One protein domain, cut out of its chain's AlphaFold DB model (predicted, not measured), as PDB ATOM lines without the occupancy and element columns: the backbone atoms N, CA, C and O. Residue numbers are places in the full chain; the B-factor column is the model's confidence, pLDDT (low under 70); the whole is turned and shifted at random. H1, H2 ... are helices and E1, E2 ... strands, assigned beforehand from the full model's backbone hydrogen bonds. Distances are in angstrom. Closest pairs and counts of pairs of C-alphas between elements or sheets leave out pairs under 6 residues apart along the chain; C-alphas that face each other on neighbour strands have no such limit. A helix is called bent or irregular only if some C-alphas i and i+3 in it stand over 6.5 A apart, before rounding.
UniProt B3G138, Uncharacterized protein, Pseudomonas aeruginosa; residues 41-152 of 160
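AT A GLANCE: This is residues 41 to 152 of the 160 residues of an uncharacterized protein of Pseudomonas aeruginosa (UniProt B3G138). One strongly twisted, curled sheet of five antiparallel strands makes the body, with the long, bent strands E4 and E5 through its middle and its edges, E1 and E3, apart, and it is not closed into a barrel. Two short helices, H1 and H2, sit together off the sheet at one end, and residues 60 to 73 lead from them to E1. The printed part has 112 residues, in the order H1 H2 E1 E2 E3 E4 E5; across the sheet the strands run E1 E2 E5 E4 E3, and the class is mixed, helices and strands. The whole is compact, with a radius of gyration of the C-alphas of 14.5 A and spans of 37 by 34 by 27 A.

HOW THE PARTS SIT: Start at E5, residues 131 to 141, which bends by 54 degrees at residue 138. On one side find E4, residues 116 to 128, bending by 66 degrees at residue 125; this hairpin has N 133 and O 126 at 2.8 A. Next comes the edge strand E3, residues 105 to 110, in a hairpin with E4, with N 107 and O 120 at 3.0 A. E3, E4 and E5 are a meander, each strand the antiparallel neighbour of the one before. On the other side of E5 is E2, residues 88 to 94, with N 134 and O 92 at 2.8 A; E2 to E5 form a Greek key, a meander of three whose last strand is also the antiparallel neighbour of E2. The edge strand E1, residues 74 to 80, forms a hairpin with E2, with N 91 and O 77 at 2.9 A. From edge to edge the strands' lines turn by 80 degrees and the way across turns by 89 degrees. H1, residues 41 to 50, and H2, residues 52 to 59, are not on the sheet. They are close but not clearly touching: their closest C-alphas, Leu 47 and Ile 55, are 7.3 A apart, at a steep tilt of 58 degrees, opposite ways. Every O i to N i+4 pair is within hydrogen-bond range in H1, and 2 of 4 in H2.

IN THESE COORDINATES: Find C-alpha 41 at (204.217, 107.021, 113.848), where H1 begins its 14.5 A. H2 is neither bent nor irregular, but only just: C-alphas 56 and 59 are 6.3 A apart. E4 starts at C-alpha 116, (212.965, 117.272, 120.119), and is 31.7 A long; E5, 28.9 A, ends at C-alpha 141, (204.259, 116.069, 119.670). E1 measures 19.6 A, E2 20.0 A and E3 16.5 A.

THE WHOLE: The two C-alphas farthest apart, Ile 58 and Glu 150, are 38.3 A apart. The printed part has no cut; the link from H2 to E1 is long. Mean pLDDT of the printed part is 76.5, and residues 41 to 66, 82 to 84 and 86 are under 70.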
ATOM      1  N   GLU A  41     204.946 107.350 112.610       50.12
ATOM      2  CA  GLU A  41     204.217 107.021 113.848       50.12
ATOM      3  C   GLU A  41     203.587 105.627 113.755       50.12
ATOM      4  O   GLU A  41     203.728 104.807 114.665       50.12
ATOM      5  N   ASP A  42     203.018 105.303 112.591       54.75
ATOM      6  CA  ASP A  42     202.499 103.967 112.289       54.75
ATOM      7  C   ASP A  42     203.595 102.894 112.305       54.75
ATOM      8  O   ASP A  42     203.345 101.759 112.708       54.75
ATOM      9  N   LEU A  43     204.823 103.232 111.901       50.72
ATOM     10  CA  LEU A  43     205.946 102.292 111.925       50.72
ATOM     11  C   LEU A  43     206.412 101.997 113.352       50.72
ATOM     12  O   LEU A  43     206.690 100.839 113.659       50.72
ATOM     13  N   LEU A  44     206.456 103.000 114.232       50.78
ATOM     14  CA  LEU A  44     206.793 102.801 115.644       50.78
ATOM     15  C   LEU A  44     205.738 101.945 116.349       50.78
ATOM     16  O   LEU A  44     206.087 100.986 117.038       50.78
ATOM     17  N   LEU A  45     204.454 102.218 116.109       50.59
ATOM     18  CA  LEU A  45     203.356 101.437 116.678       50.59
ATOM     19  C   LEU A  45     203.320 100.000 116.133       50.59
ATOM     20  O   LEU A  45     203.153  99.057 116.909       50.59
ATOM     21  N   GLN A  46     203.555  99.800 114.832       51.16
ATOM     22  CA  GLN A  46     203.635  98.461 114.233       51.16
ATOM     23  C   GLN A  46     204.865  97.672 114.702       51.16
ATOM     24  O   GLN A  46     204.791  96.451 114.850       51.16
ATOM     25  N   LEU A  47     205.991  98.340 114.964       45.47
ATOM     26  CA  LEU A  47     207.185  97.705 115.523       45.47
ATOM     27  C   LEU A  47     206.953  97.263 116.975       45.47
ATOM     28  O   LEU A  47     207.293  96.127 117.310       45.47
ATOM     29  N   ILE A  48     206.315  98.101 117.801       49.16
ATOM     30  CA  ILE A  48     205.963  97.787 119.201       49.16
ATOM     31  C   ILE A  48     205.037  96.563 119.288       49.16
ATOM     32  O   ILE A  48     205.171  95.754 120.203       49.16
ATOM     33  N   GLN A  49     204.120  96.400 118.332       50.88
ATOM     34  CA  GLN A  49     203.142  95.308 118.341       50.88
ATOM     35  C   GLN A  49     203.688  93.966 117.833       50.88
ATOM     36  O   GLN A  49     203.114  92.925 118.147       50.88
ATOM     37  N   ARG A  50     204.754  93.961 117.021       44.53
ATOM     38  CA  ARG A  50     205.138  92.765 116.259       44.53
ATOM     39  C   ARG A  50     206.147  91.863 116.965       44.53
ATOM     40  O   ARG A  50     206.035  90.651 116.797       44.53
ATOM     41  N   ASP A  51     207.133  92.407 117.686       45.50
ATOM     42  CA  ASP A  51     208.144  91.597 118.393       45.50
ATOM     43  C   ASP A  51     209.063  92.472 119.294       45.50
ATOM     44  O   ASP A  51     210.059  93.024 118.804       45.50
ATOM     45  N   PRO A  52     208.762  92.653 120.596       50.25
ATOM     46  CA  PRO A  52     209.496  93.585 121.464       50.25
ATOM     47  C   PRO A  52     210.983  93.224 121.640       50.25
ATOM     48  O   PRO A  52     211.819  94.115 121.818       50.25
ATOM     49  N   ASP A  53     211.341  91.945 121.501       46.69
ATOM     50  CA  ASP A  53     212.728  91.480 121.615       46.69
ATOM     51  C   ASP A  53     213.550  91.708 120.332       46.69
ATOM     52  O   ASP A  53     214.770  91.882 120.401       46.69
ATOM     53  N   LYS A  54     212.913  91.810 119.154       46.59
ATOM     54  CA  LYS A  54     213.633  92.101 117.898       46.59
ATOM     55  C   LYS A  54     214.029  93.567 117.752       46.59
ATOM     56  O   LYS A  54     215.046  93.835 117.114       46.59
ATOM     57  N   ILE A  55     213.310  94.510 118.371       50.03
ATOM     58  CA  ILE A  55     213.698  95.935 118.359       50.03
ATOM     59  C   ILE A  55     215.064  96.128 119.031       50.03
ATOM     60  O   ILE A  55     215.904  96.870 118.523       50.03
ATOM     61  N   ARG A  56     215.325  95.390 120.120       45.56
ATOM     62  CA  ARG A  56     216.606  95.436 120.843       45.56
ATOM     63  C   ARG A  56     217.784  94.958 119.988       45.56
ATOM     64  O   ARG A  56     218.880  95.487 120.127       45.56
ATOM     65  N   SER A  57     217.556  93.985 119.103       41.09
ATOM     66  CA  SER A  57     218.607  93.392 118.266       41.09
ATOM     67  C   SER A  57     218.804  94.087 116.917       41.09
ATOM     68  O   SER A  57     219.909  94.026 116.386       41.09
ATOM     69  N   ILE A  58     217.765  94.695 116.332       45.41
ATOM     70  CA  ILE A  58     217.840  95.272 114.976       45.41
ATOM     71  C   ILE A  58     218.468  96.664 114.986       45.41
ATOM     72  O   ILE A  58     219.149  97.023 114.029       45.41
ATOM     73  N   LEU A  59     218.251  97.450 116.040       43.97
ATOM     74  CA  LEU A  59     218.675  98.842 116.014       43.97
ATOM     75  C   LEU A  59     220.088  99.061 116.539       43.97
ATOM     76  O   LEU A  59     220.699 100.021 116.103       43.97
ATOM     77  N   GLY A  60     220.627  98.248 117.459       41.75
ATOM     78  CA  GLY A  60     221.925  98.552 118.099       41.75
ATOM     79  C   GLY A  60     221.993  99.954 118.739       41.75
ATOM     80  O   GLY A  60     223.053 100.393 119.176       41.75
ATOM     81  N   LEU A  61     220.855 100.645 118.787       42.88
ATOM     82  CA  LEU A  61     220.650 101.985 119.281       42.88
ATOM     83  C   LEU A  61     219.843 101.830 120.567       42.88
ATOM     84  O   LEU A  61     218.870 101.060 120.582       42.88
ATOM     85  N   PRO A  62     220.225 102.522 121.649       47.09
ATOM     86  CA  PRO A  62     219.371 102.590 122.817       47.09
ATOM     87  C   PRO A  62     218.002 103.101 122.356       47.09
ATOM     88  O   PRO A  62     217.915 104.101 121.644       47.09
ATOM     89  N   ALA A  63     216.937 102.372 122.707       49.69
ATOM     90  CA  ALA A  63     215.578 102.865 122.511       49.69
ATOM     91  C   ALA A  63     215.512 104.293 123.069       49.69
ATOM     92  O   ALA A  63     216.115 104.520 124.126       49.69
ATOM     93  N   PRO A  64     214.833 105.238 122.393       55.25
ATOM     94  CA  PRO A  64     214.709 106.581 122.925       55.25
ATOM     95  C   PRO A  64     214.073 106.433 124.310       55.25
ATOM     96  O   PRO A  64     212.993 105.865 124.474       55.25
ATOM     97  N   LYS A  65     214.839 106.793 125.330       60.94
ATOM     98  CA  LYS A  65     214.428 106.809 126.725       60.94
ATOM     99  C   LYS A  65     214.591 108.251 127.177       60.94
ATOM    100  O   LYS A  65     215.520 108.907 126.705       60.94
ATOM    101  N   PRO A  66     213.727 108.747 128.076       63.50
ATOM    102  CA  PRO A  66     214.009 110.019 128.711       63.50
ATOM    103  C   PRO A  66     215.375 109.914 129.396       63.50
ATOM    104  O   PRO A  66     215.622 108.956 130.136       63.50
ATOM    105  N   ASP A  67     216.261 110.864 129.110       70.19
ATOM    106  CA  ASP A  67     217.547 110.935 129.787       70.19
ATOM    107  C   ASP A  67     217.343 111.561 131.170       70.19
ATOM    108  O   ASP A  67     217.156 112.769 131.324       70.19
ATOM    109  N   LEU A  68     217.312 110.688 132.173       73.12
ATOM    110  CA  LEU A  68     217.264 111.038 133.589       73.12
ATOM    111  C   LEU A  68     218.562 110.659 134.304       73.12
ATOM    112  O   LEU A  68     218.564 110.512 135.521       73.12
ATOM    113  N   SER A  69     219.669 110.494 133.569       71.19
ATOM    114  CA  SER A  69     220.976 110.145 134.148       71.19
ATOM    115  C   SER A  69     221.471 111.153 135.191       71.19
ATOM    116  O   SER A  69     222.272 110.811 136.056       71.19
ATOM    117  N   TRP A  70     220.963 112.381 135.130       71.31
ATOM    118  CA  TRP A  70     221.242 113.457 136.070       71.31
ATOM    119  C   TRP A  70     220.494 113.340 137.406       71.31
ATOM    120  O   TRP A  70     220.890 113.995 138.368       71.31
ATOM    121  N   TYR A  71     219.412 112.555 137.482       75.50
ATOM    122  CA  TYR A  71     218.663 112.358 138.722       75.50
ATOM    123  C   TYR A  71     219.190 111.106 139.427       75.50
ATOM    124  O   TYR A  71     218.936 109.975 139.000       75.50
ATOM    125  N   GLU A  72     219.923 111.296 140.525       76.50
ATOM    126  CA  GLU A  72     220.450 110.181 141.310       76.50
ATOM    127  C   GLU A  72     219.297 109.349 141.898       76.50
ATOM    128  O   GLU A  72     218.365 109.864 142.511       76.50
ATOM    129  N   GLY A  73     219.314 108.035 141.654       80.31
ATOM    130  CA  GLY A  73     218.245 107.133 142.098       80.31
ATOM    131  C   GLY A  73     217.012 107.073 141.187       80.31
ATOM    132  O   GLY A  73     216.007 106.480 141.597       80.31
ATOM    133  N   ALA A  74     217.069 107.641 139.975       84.19
ATOM    134  CA  ALA A  74     216.059 107.420 138.944       84.19
ATOM    135  C   ALA A  74     216.336 106.143 138.129       84.19
ATOM    136  O   ALA A  74     217.423 105.957 137.586       84.19
ATOM    137  N   ASP A  75     215.324 105.286 137.982       85.56
ATOM    138  CA  ASP A  75     215.378 104.084 137.144       85.56
ATOM    139  C   ASP A  75     214.341 104.167 136.018       85.56
ATOM    140  O   ASP A  75     213.156 104.376 136.281       85.56
ATOM    141  N   VAL A  76     214.763 103.942 134.767       84.00
ATOM    142  CA  VAL A  76     213.892 104.006 133.577       84.00
ATOM    143  C   VAL A  76     213.881 102.681 132.811       84.00
ATOM    144  O   VAL A  76     214.902 102.225 132.272       84.00
ATOM    145  N   TRP A  77     212.700 102.082 132.664       82.94
ATOM    146  CA  TRP A  77     212.527 100.821 131.940       82.94
ATOM    147  C   TRP A  77     211.222 100.760 131.151       82.94
ATOM    148  O   TRP A  77     210.316 101.568 131.318       82.94
ATOM    149  N   ILE A  78     211.161  99.772 130.263       79.94
ATOM    150  CA  ILE A  78     209.960  99.409 129.517       79.94
ATOM    151  C   ILE A  78     209.508  98.056 130.052       79.94
ATOM    152  O   ILE A  78     210.319  97.128 130.137       79.94
ATOM    153  N   GLU A  79     208.236  97.944 130.400       76.06
ATOM    154  CA  GLU A  79     207.604  96.692 130.808       76.06
ATOM    155  C   GLU A  79     206.444  96.330 129.882       76.06
ATOM    156  O   GLU A  79     205.962  97.162 129.115       76.06
ATOM    157  N   ALA A  80     206.012  95.069 129.924       75.44
ATOM    158  CA  ALA A  80     204.804  94.653 129.225       75.44
ATOM    159  C   ALA A  80     203.599  95.405 129.800       75.44
ATOM    160  O   ALA A  80     203.486  95.558 131.018       75.44
ATOM    161  N   GLY A  81     202.705  95.870 128.928       70.00
ATOM    162  CA  GLY A  81     201.516  96.583 129.373       70.00
ATOM    163  C   GLY A  81     200.667  95.701 130.284       70.00
ATOM    164  O   GLY A  81     200.365  94.553 129.962       70.00
ATOM    165  N   HIS A  82     200.268  96.236 131.439       63.59
ATOM    166  CA  HIS A  82     199.444  95.488 132.393       63.59
ATOM    167  C   HIS A  82     198.039  95.192 131.837       63.59
ATOM    168  O   HIS A  82     197.354  94.271 132.284       63.59
ATOM    169  N   ARG A  83     197.581  95.987 130.863       64.88
ATOM    170  CA  ARG A  83     196.292  95.802 130.197       64.88
ATOM    171  C   ARG A  83     196.485  95.153 128.832       64.88
ATOM    172  O   ARG A  83     197.407  95.500 128.108       64.88
ATOM    173  N   SER A  84     195.566  94.270 128.457       61.47
ATOM    174  CA  SER A  84     195.603  93.541 127.181       61.47
ATOM    175  C   SER A  84     195.510  94.433 125.938       61.47
ATOM    176  O   SER A  84     195.862  93.986 124.851       61.47
ATOM    177  N   ASP A  85     195.049  95.679 126.080       73.25
ATOM    178  CA  ASP A  85     195.033  96.697 125.025       73.25
ATOM    179  C   ASP A  85     196.349  97.489 124.924       73.25
ATOM    180  O   ASP A  85     196.492  98.333 124.040       73.25
ATOM    181  N   ARG A  86     197.324  97.228 125.801       66.31
ATOM    182  CA  ARG A  86     198.622  97.908 125.839       66.31
ATOM    183  C   ARG A  86     199.745  96.903 125.604       66.31
ATOM    184  O   ARG A  86     199.913  95.966 126.371       66.31
ATOM    185  N   GLY A  87     200.542  97.115 124.554       76.69
ATOM    186  CA  GLY A  87     201.696  96.255 124.259       76.69
ATOM    187  C   GLY A  87     202.821  96.418 125.287       76.69
ATOM    188  O   GLY A  87     203.258  95.450 125.906       76.69
ATOM    189  N   ALA A  88     203.257  97.656 125.510       78.50
ATOM    190  CA  ALA A  88     204.321  97.993 126.448       78.50
ATOM    191  C   ALA A  88     204.034  99.326 127.153       78.50
ATOM    192  O   ALA A  88     203.334 100.181 126.609       78.50
ATOM    193  N   GLU A  89     204.593  99.503 128.346       81.88
ATOM    194  CA  GLU A  89     204.512 100.726 129.145       81.88
ATOM    195  C   GLU A  89     205.919 101.214 129.501       81.88
ATOM    196  O   GLU A  89     206.763 100.446 129.966       81.88
ATOM    197  N   LEU A  90     206.170 102.507 129.287       86.31
ATOM    198  CA  LEU A  90     207.379 103.177 129.755       86.31
ATOM    199  C   LEU A  90     207.172 103.628 131.201       86.31
ATOM    200  O   LEU A  90     206.206 104.339 131.499       86.31
ATOM    201  N   ARG A  91     208.095 103.243 132.082       87.56
ATOM    202  CA  ARG A  91     208.042 103.555 133.510       87.56
ATOM    203  C   ARG A  91     209.307 104.214 134.015       87.56
ATOM    204  O   ARG A  91     210.401 103.997 133.487       87.56
ATOM    205  N   ILE A  92     209.109 105.011 135.056       90.75
ATOM    206  CA  ILE A  92     210.156 105.726 135.773       90.75
ATOM    207  C   ILE A  92     209.916 105.539 137.265       90.75
ATOM    208  O   ILE A  92     208.792 105.715 137.738       90.75
ATOM    209  N   ALA A  93     210.964 105.190 138.002       90.19
ATOM    210  CA  ALA A  93     210.946 105.169 139.456       90.19
ATOM    211  C   ALA A  93     211.948 106.166 140.025       90.19
ATOM    212  O   ALA A  93     213.057 106.257 139.509       90.19
ATOM    213  N   PHE A  94     211.577 106.842 141.110       89.44
ATOM    214  CA  PHE A  94     212.457 107.742 141.856       89.44
ATOM    215  C   PHE A  94     212.651 107.221 143.276       89.44
ATOM    216  O   PHE A  94     211.667 106.952 143.971       89.44
ATOM    217  N   GLY A  95     213.908 107.052 143.689       86.19
ATOM    218  CA  GLY A  95     214.275 106.693 145.064       86.19
ATOM    219  C   GLY A  95     214.224 107.859 146.053       86.19
ATOM    220  O   GLY A  95     214.182 107.626 147.255       86.19
ATOM    221  N   GLU A  96     214.177 109.093 145.554       84.75
ATOM    222  CA  GLU A  96     214.014 110.298 146.363       84.75
ATOM    223  C   GLU A  96     212.673 110.990 146.065       84.75
ATOM    224  O   GLU A  96     212.090 110.795 144.990       84.75
ATOM    225  N   PRO A  97     212.138 111.790 147.007       80.12
ATOM    226  CA  PRO A  97     210.951 112.593 146.756       80.12
ATOM    227  C   PRO A  97     211.184 113.599 145.624       80.12
ATOM    228  O   PRO A  97     212.141 114.373 145.639       80.12
ATOM    229  N   LEU A  98     210.258 113.646 144.665       82.94
ATOM    230  CA  LEU A  98     210.257 114.695 143.651       82.94
ATOM    231  C   LEU A  98     209.866 116.051 144.267       82.94
ATOM    232  O   LEU A  98     209.088 116.076 145.225       82.94
ATOM    233  N   PRO A  99     210.295 117.188 143.677       79.19
ATOM    234  CA  PRO A  99     209.929 118.529 144.150       79.19
ATOM    235  C   PRO A  99     208.417 118.744 144.299       79.19
ATOM    236  O   PRO A  99     207.967 119.418 145.222       79.19
ATOM    237  N   ASN A 100     207.634 118.110 143.421       83.00
ATOM    238  CA  ASN A 100     206.172 118.184 143.398       83.00
ATOM    239  C   ASN A 100     205.501 116.924 143.993       83.00
ATOM    240  O   ASN A 100     204.311 116.685 143.785       83.00
ATOM    241  N   GLY A 101     206.255 116.091 144.717       87.31
ATOM    242  CA  GLY A 101     205.766 114.850 145.318       87.31
ATOM    243  C   GLY A 101     205.254 113.846 144.280       87.31
ATOM    244  O   GLY A 101     205.994 113.417 143.401       87.31
ATOM    245  N   TYR A 102     203.981 113.459 144.394       90.62
ATOM    246  CA  TYR A 102     203.324 112.481 143.511       90.62
ATOM    247  C   TYR A 102     202.500 113.118 142.386       90.62
ATOM    248  O   TYR A 102     201.705 112.428 141.748       90.62
ATOM    249  N   ALA A 103     202.632 114.430 142.176       91.69
ATOM    250  CA  ALA A 103     201.943 115.108 141.088       91.69
ATOM    251  C   ALA A 103     202.398 114.570 139.724       91.69
ATOM    252  O   ALA A 103     203.541 114.141 139.556       91.69
ATOM    253  N   ASP A 104     201.496 114.635 138.746       94.25
ATOM    254  CA  ASP A 104     201.843 114.351 137.361       94.25
ATOM    255  C   ASP A 104     202.874 115.364 136.861       94.25
ATOM    256  O   ASP A 104     202.815 116.550 137.198       94.25
ATOM    257  N   PHE A 105     203.783 114.908 136.009       93.94
ATOM    258  CA  PHE A 105     204.795 115.776 135.422       93.94
ATOM    259  C   PHE A 105     205.081 115.409 133.970       93.94
ATOM    260  O   PHE A 105     204.829 114.291 133.517       93.94
ATOM    261  N   TRP A 106     205.639 116.368 133.242       94.00
ATOM    262  CA  TRP A 106     206.072 116.213 131.860       94.00
ATOM    263  C   TRP A 106     207.592 116.147 131.757       94.00
ATOM    264  O   TRP A 106     208.295 116.924 132.403       94.00
ATOM    265  N   ILE A 107     208.096 115.259 130.902       91.06
ATOM    266  CA  ILE A 107     209.515 115.177 130.537       91.06
ATOM    267  C   ILE A 107     209.633 115.384 129.020       91.06
ATOM    268  O   ILE A 107     208.849 114.777 128.277       91.06
ATOM    269  N   PRO A 108     210.575 116.216 128.535       90.19
ATOM    270  CA  PRO A 108     210.841 116.307 127.109       90.19
ATOM    271  C   PRO A 108     211.486 115.020 126.606       90.19
ATOM    272  O   PRO A 108     212.304 114.390 127.274       90.19
ATOM    273  N   PHE A 109     211.118 114.632 125.399       85.69
ATOM    274  CA  PHE A 109     211.574 113.408 124.774       85.69
ATOM    275  C   PHE A 109     212.251 113.752 123.453       85.69
ATOM    276  O   PHE A 109     211.659 114.419 122.601       85.69
ATOM    277  N   SER A 110     213.489 113.292 123.291       82.00
ATOM    278  CA  SER A 110     214.332 113.614 122.141       82.00
ATOM    279  C   SER A 110     214.784 112.355 121.417       82.00
ATOM    280  O   SER A 110     214.858 111.265 121.993       82.00
ATOM    281  N   GLY A 111     215.065 112.506 120.127       77.81
ATOM    282  CA  GLY A 111     215.649 111.466 119.302       77.81
ATOM    283  C   GLY A 111     217.126 111.236 119.640       77.81
ATOM    284  O   GLY A 111     217.744 112.050 120.328       77.81
ATOM    285  N   PRO A 112     217.728 110.149 119.126       73.88
ATOM    286  CA  PRO A 112     219.159 109.870 119.296       73.88
ATOM    287  C   PRO A 112     220.089 110.963 118.744       73.88
ATOM    288  O   PRO A 112     221.258 111.025 119.103       73.88
ATOM    289  N   ASP A 113     219.574 111.798 117.847       78.56
ATOM    290  CA  ASP A 113     220.241 112.941 117.225       78.56
ATOM    291  C   ASP A 113     220.065 114.252 118.015       78.56
ATOM    292  O   ASP A 113     220.543 115.298 117.583       78.56
ATOM    293  N   GLY A 114     219.384 114.206 119.163       74.19
ATOM    294  CA  GLY A 114     219.094 115.368 119.999       74.19
ATOM    295  C   GLY A 114     217.887 116.187 119.542       74.19
ATOM    296  O   GLY A 114     217.517 117.144 120.222       74.19
ATOM    297  N   ASN A 115     217.227 115.817 118.439       79.38
ATOM    298  CA  ASN A 115     216.042 116.530 117.974       79.38
ATOM    299  C   ASN A 115     214.867 116.302 118.929       79.38
ATOM    300  O   ASN A 115     214.578 115.167 119.313       79.38
ATOM    301  N   ALA A 116     214.159 117.373 119.289       82.00
ATOM    302  CA  ALA A 116     212.965 117.272 120.119       82.00
ATOM    303  C   ALA A 116     211.865 116.507 119.368       82.00
ATOM    304  O   ALA A 116     211.431 116.919 118.292       82.00
ATOM    305  N   LEU A 117     211.403 115.400 119.946       86.12
ATOM    306  CA  LEU A 117     210.283 114.622 119.416       86.12
ATOM    307  C   LEU A 117     208.961 115.072 120.039       86.12
ATOM    308  O   LEU A 117     207.929 115.063 119.368       86.12
ATOM    309  N   GLY A 118     208.990 115.490 121.306       90.94
ATOM    310  CA  GLY A 118     207.800 115.926 122.022       90.94
ATOM    311  C   GLY A 118     207.943 115.817 123.533       90.94
ATOM    312  O   GLY A 118     209.033 115.968 124.082       90.94
ATOM    313  N   TRP A 119     206.829 115.552 124.201       93.31
ATOM    314  CA  TRP A 119     206.715 115.482 125.651       93.31
ATOM    315  C   TRP A 119     205.919 114.250 126.062       93.31
ATOM    316  O   TRP A 119     204.890 113.933 125.462       93.31
ATOM    317  N   LEU A 120     206.364 113.589 127.126       93.56
ATOM    318  CA  LEU A 120     205.623 112.507 127.767       93.56
ATOM    319  C   LEU A 120     205.169 112.941 129.155       93.56
ATOM    320  O   LEU A 120     205.986 113.401 129.957       93.56
ATOM    321  N   ARG A 121     203.874 112.768 129.439       94.69
ATOM    322  CA  ARG A 121     203.330 112.924 130.790       94.69
ATOM    323  C   ARG A 121     203.454 111.618 131.540       94.69
ATOM    324  O   ARG A 121     203.115 110.560 131.007       94.69
ATOM    325  N   PHE A 122     203.873 111.722 132.788       92.75
ATOM    326  CA  PHE A 122     203.963 110.619 133.719       92.75
ATOM    327  C   PHE A 122     202.996 110.835 134.872       92.75
ATOM    328  O   PHE A 122     202.917 111.932 135.423       92.75
ATOM    329  N   SER A 123     202.287 109.767 135.229       92.62
ATOM    330  CA  SER A 123     201.368 109.749 136.363       92.62
ATOM    331  C   SER A 123     201.798 108.742 137.409       92.62
ATOM    332  O   SER A 123     202.269 107.650 137.073       92.62
ATOM    333  N   TYR A 124     201.619 109.117 138.674       92.69
ATOM    334  CA  TYR A 124     201.922 108.255 139.806       92.69
ATOM    335  C   TYR A 124     201.053 106.997 139.777       92.69
ATOM    336  O   TYR A 124     199.841 107.055 139.563       92.69
ATOM    337  N   ILE A 125     201.684 105.854 140.023       90.12
ATOM    338  CA  ILE A 125     201.011 104.561 140.150       90.12
ATOM    339  C   ILE A 125     200.996 104.142 141.615       90.12
ATOM    340  O   ILE A 125     199.947 103.828 142.176       90.12
ATOM    341  N   THR A 126     202.181 104.044 142.218       91.25
ATOM    342  CA  THR A 126     202.371 103.428 143.532       91.25
ATOM    343  C   THR A 126     203.768 103.717 144.084       91.25
ATOM    344  O   THR A 126     204.633 104.222 143.372       91.25
ATOM    345  N   THR A 127     204.006 103.351 145.341       89.38
ATOM    346  CA  THR A 127     205.328 103.361 145.971       89.38
ATOM    347  C   THR A 127     205.696 101.937 146.366       89.38
ATOM    348  O   THR A 127     204.952 101.282 147.098       89.38
ATOM    349  N   VAL A 128     206.844 101.444 145.902       84.88
ATOM    350  CA  VAL A 128     207.340 100.093 146.206       84.88
ATOM    351  C   VAL A 128     208.783 100.186 146.669       84.88
ATOM    352  O   VAL A 128     209.622 100.712 145.947       84.88
ATOM    353  N   ARG A 129     209.085  99.631 147.853       85.88
ATOM    354  CA  ARG A 129     210.444  99.638 148.436       85.88
ATOM    355  C   ARG A 129     211.066 101.040 148.411       85.88
ATOM    356  O   ARG A 129     212.159 101.215 147.888       85.88
ATOM    357  N   GLU A 130     210.310 102.018 148.908       85.25
ATOM    358  CA  GLU A 130     210.713 103.433 148.988       85.25
ATOM    359  C   GLU A 130     210.915 104.127 147.631       85.25
ATOM    360  O   GLU A 130     211.265 105.299 147.592       85.25
ATOM    361  N   LYS A 131     210.614 103.454 146.512       87.12
ATOM    362  CA  LYS A 131     210.646 104.058 145.181       87.12
ATOM    363  C   LYS A 131     209.253 104.449 144.714       87.12
ATOM    364  O   LYS A 131     208.351 103.608 144.655       87.12
ATOM    365  N   SER A 132     209.102 105.712 144.342       91.44
ATOM    366  CA  SER A 132     207.872 106.264 143.777       91.44
ATOM    367  C   SER A 132     207.812 105.937 142.290       91.44
ATOM    368  O   SER A 132     208.706 106.334 141.544       91.44
ATOM    369  N   LEU A 133     206.790 105.197 141.864       91.56
ATOM    370  CA  LEU A 133     206.663 104.669 140.510       91.56
ATOM    371  C   LEU A 133     205.659 105.466 139.680       91.56
ATOM    372  O   LEU A 133     204.520 105.675 140.106       91.56
ATOM    373  N   PHE A 134     206.060 105.815 138.462       92.25
ATOM    374  CA  PHE A 134     205.261 106.562 137.502       92.25
ATOM    375  C   PHE A 134     205.236 105.857 136.141       92.25
ATOM    376  O   PHE A 134     206.205 105.208 135.741       92.25
ATOM    377  N   THR A 135     204.131 105.999 135.408       91.62
ATOM    378  CA  THR A 135     203.980 105.477 134.037       91.62
ATOM    379  C   THR A 135     203.668 106.593 133.065       91.62
ATOM    380  O   THR A 135     202.909 107.505 133.397       91.62
ATOM    381  N   ALA A 136     204.193 106.477 131.847       90.81
ATOM    382  CA  ALA A 136     203.778 107.323 130.742       90.81
ATOM    383  C   ALA A 136     202.270 107.146 130.492       90.81
ATOM    384  O   ALA A 136     201.768 106.016 130.447       90.81
ATOM    385  N   CYS A 137     201.548 108.255 130.360       88.62
ATOM    386  CA  CYS A 137     200.092 108.262 130.213       88.62
ATOM    387  C   CYS A 137     199.581 109.185 129.097       88.62
ATOM    388  O   CYS A 137     198.450 109.006 128.651       88.62
ATOM    389  N   GLU A 138     200.396 110.130 128.626       91.88
ATOM    390  CA  GLU A 138     200.034 111.076 127.565       91.88
ATOM    391  C   GLU A 138     201.271 111.450 126.745       91.88
ATOM    392  O   GLU A 138     202.373 111.556 127.287       91.88
ATOM    393  N   TRP A 139     201.068 111.659 125.446       91.75
ATOM    394  CA  TRP A 139     202.067 112.153 124.504       91.75
ATOM    395  C   TRP A 139     201.611 113.492 123.937       91.75
ATOM    396  O   TRP A 139     200.433 113.650 123.621       91.75
ATOM    397  N   ARG A 140     202.556 114.417 123.775       91.81
ATOM    398  CA  ARG A 140     202.401 115.624 122.957       91.81
ATOM    399  C   ARG A 140     203.559 115.712 121.990       91.81
ATOM    400  O   ARG A 140     204.712 115.645 122.408       91.81
ATOM    401  N   SER A 141     203.260 115.878 120.716       90.25
ATOM    402  CA  SER A 141     204.259 116.069 119.670       90.25
ATOM    403  C   SER A 141     205.008 117.396 119.837       90.25
ATOM    404  O   SER A 141     204.516 118.338 120.456       90.25
ATOM    405  N   ALA A 142     206.198 117.507 119.244       88.88
ATOM    406  CA  ALA A 142     206.972 118.753 119.251       88.88
ATOM    407  C   ALA A 142     206.263 119.945 118.569       88.88
ATOM    408  O   ALA A 142     206.650 121.088 118.796       88.88
ATOM    409  N   GLY A 143     205.249 119.693 117.731       88.25
ATOM    410  CA  GLY A 143     204.437 120.742 117.104       88.25
ATOM    411  C   GLY A 143     203.331 121.296 118.006       88.25
ATOM    412  O   GLY A 143     202.756 122.338 117.697       88.25
ATOM    413  N   GLU A 144     203.022 120.616 119.111       93.06
ATOM    414  CA  GLU A 144     202.030 121.063 120.082       93.06
ATOM    415  C   GLU A 144     202.633 122.045 121.099       93.06
ATOM    416  O   GLU A 144     203.846 122.046 121.331       93.06
ATOM    417  N   PRO A 145     201.802 122.883 121.750       93.31
ATOM    418  CA  PRO A 145     202.274 123.762 122.809       93.31
ATOM    419  C   PRO A 145     202.987 122.982 123.917       93.31
ATOM    420  O   PRO A 145     202.465 121.993 124.445       93.31
ATOM    421  N   ALA A 146     204.166 123.471 124.307       93.12
ATOM    422  CA  ALA A 146     204.911 122.895 125.415       93.12
ATOM    423  C   ALA A 146     204.059 122.907 126.706       93.12
ATOM    424  O   ALA A 146     203.339 123.881 126.953       93.12
ATOM    425  N   PRO A 147     204.144 121.868 127.558       94.06
ATOM    426  CA  PRO A 147     203.488 121.853 128.866       94.06
ATOM    427  C   PRO A 147     203.881 123.068 129.714       94.06
ATOM    428  O   PRO A 147     204.967 123.606 129.528       94.06
ATOM    429  N   ALA A 148     203.046 123.494 130.660       92.94
ATOM    430  CA  ALA A 148     203.377 124.614 131.549       92.94
ATOM    431  C   ALA A 148     204.645 124.304 132.371       92.94
ATOM    432  O   ALA A 148     204.845 123.149 132.752       92.94
ATOM    433  N   GLU A 149     205.514 125.287 132.616       89.69
ATOM    434  CA  GLU A 149     206.832 125.070 133.241       89.69
ATOM    435  C   GLU A 149     206.737 124.419 134.619       89.69
ATOM    436  O   GLU A 149     207.467 123.475 134.907       89.69
ATOM    437  N   GLU A 150     205.768 124.839 135.422       89.38
ATOM    438  CA  GLU A 150     205.464 124.300 136.746       89.38
ATOM    439  C   GLU A 150     205.048 122.819 136.732       89.38
ATOM    440  O   GLU A 150     205.138 122.134 137.749       89.38
ATOM    441  N   SER A 151     204.599 122.321 135.576       89.81
ATOM    442  CA  SER A 151     204.195 120.926 135.365       89.81
ATOM    443  C   SER A 151     205.295 120.069 134.737       89.81
ATOM    444  O   SER A 151     205.101 118.873 134.521       89.81
ATOM    445  N   ARG A 152     206.447 120.658 134.405       90.50
ATOM    446  CA  ARG A 152     207.602 119.926 133.880       90.50
ATOM    447  C   ARG A 152     208.428 119.401 135.048       90.50
ATOM    448  O   ARG A 152     208.559 120.065 136.074       90.50
TER     449      ARG A 152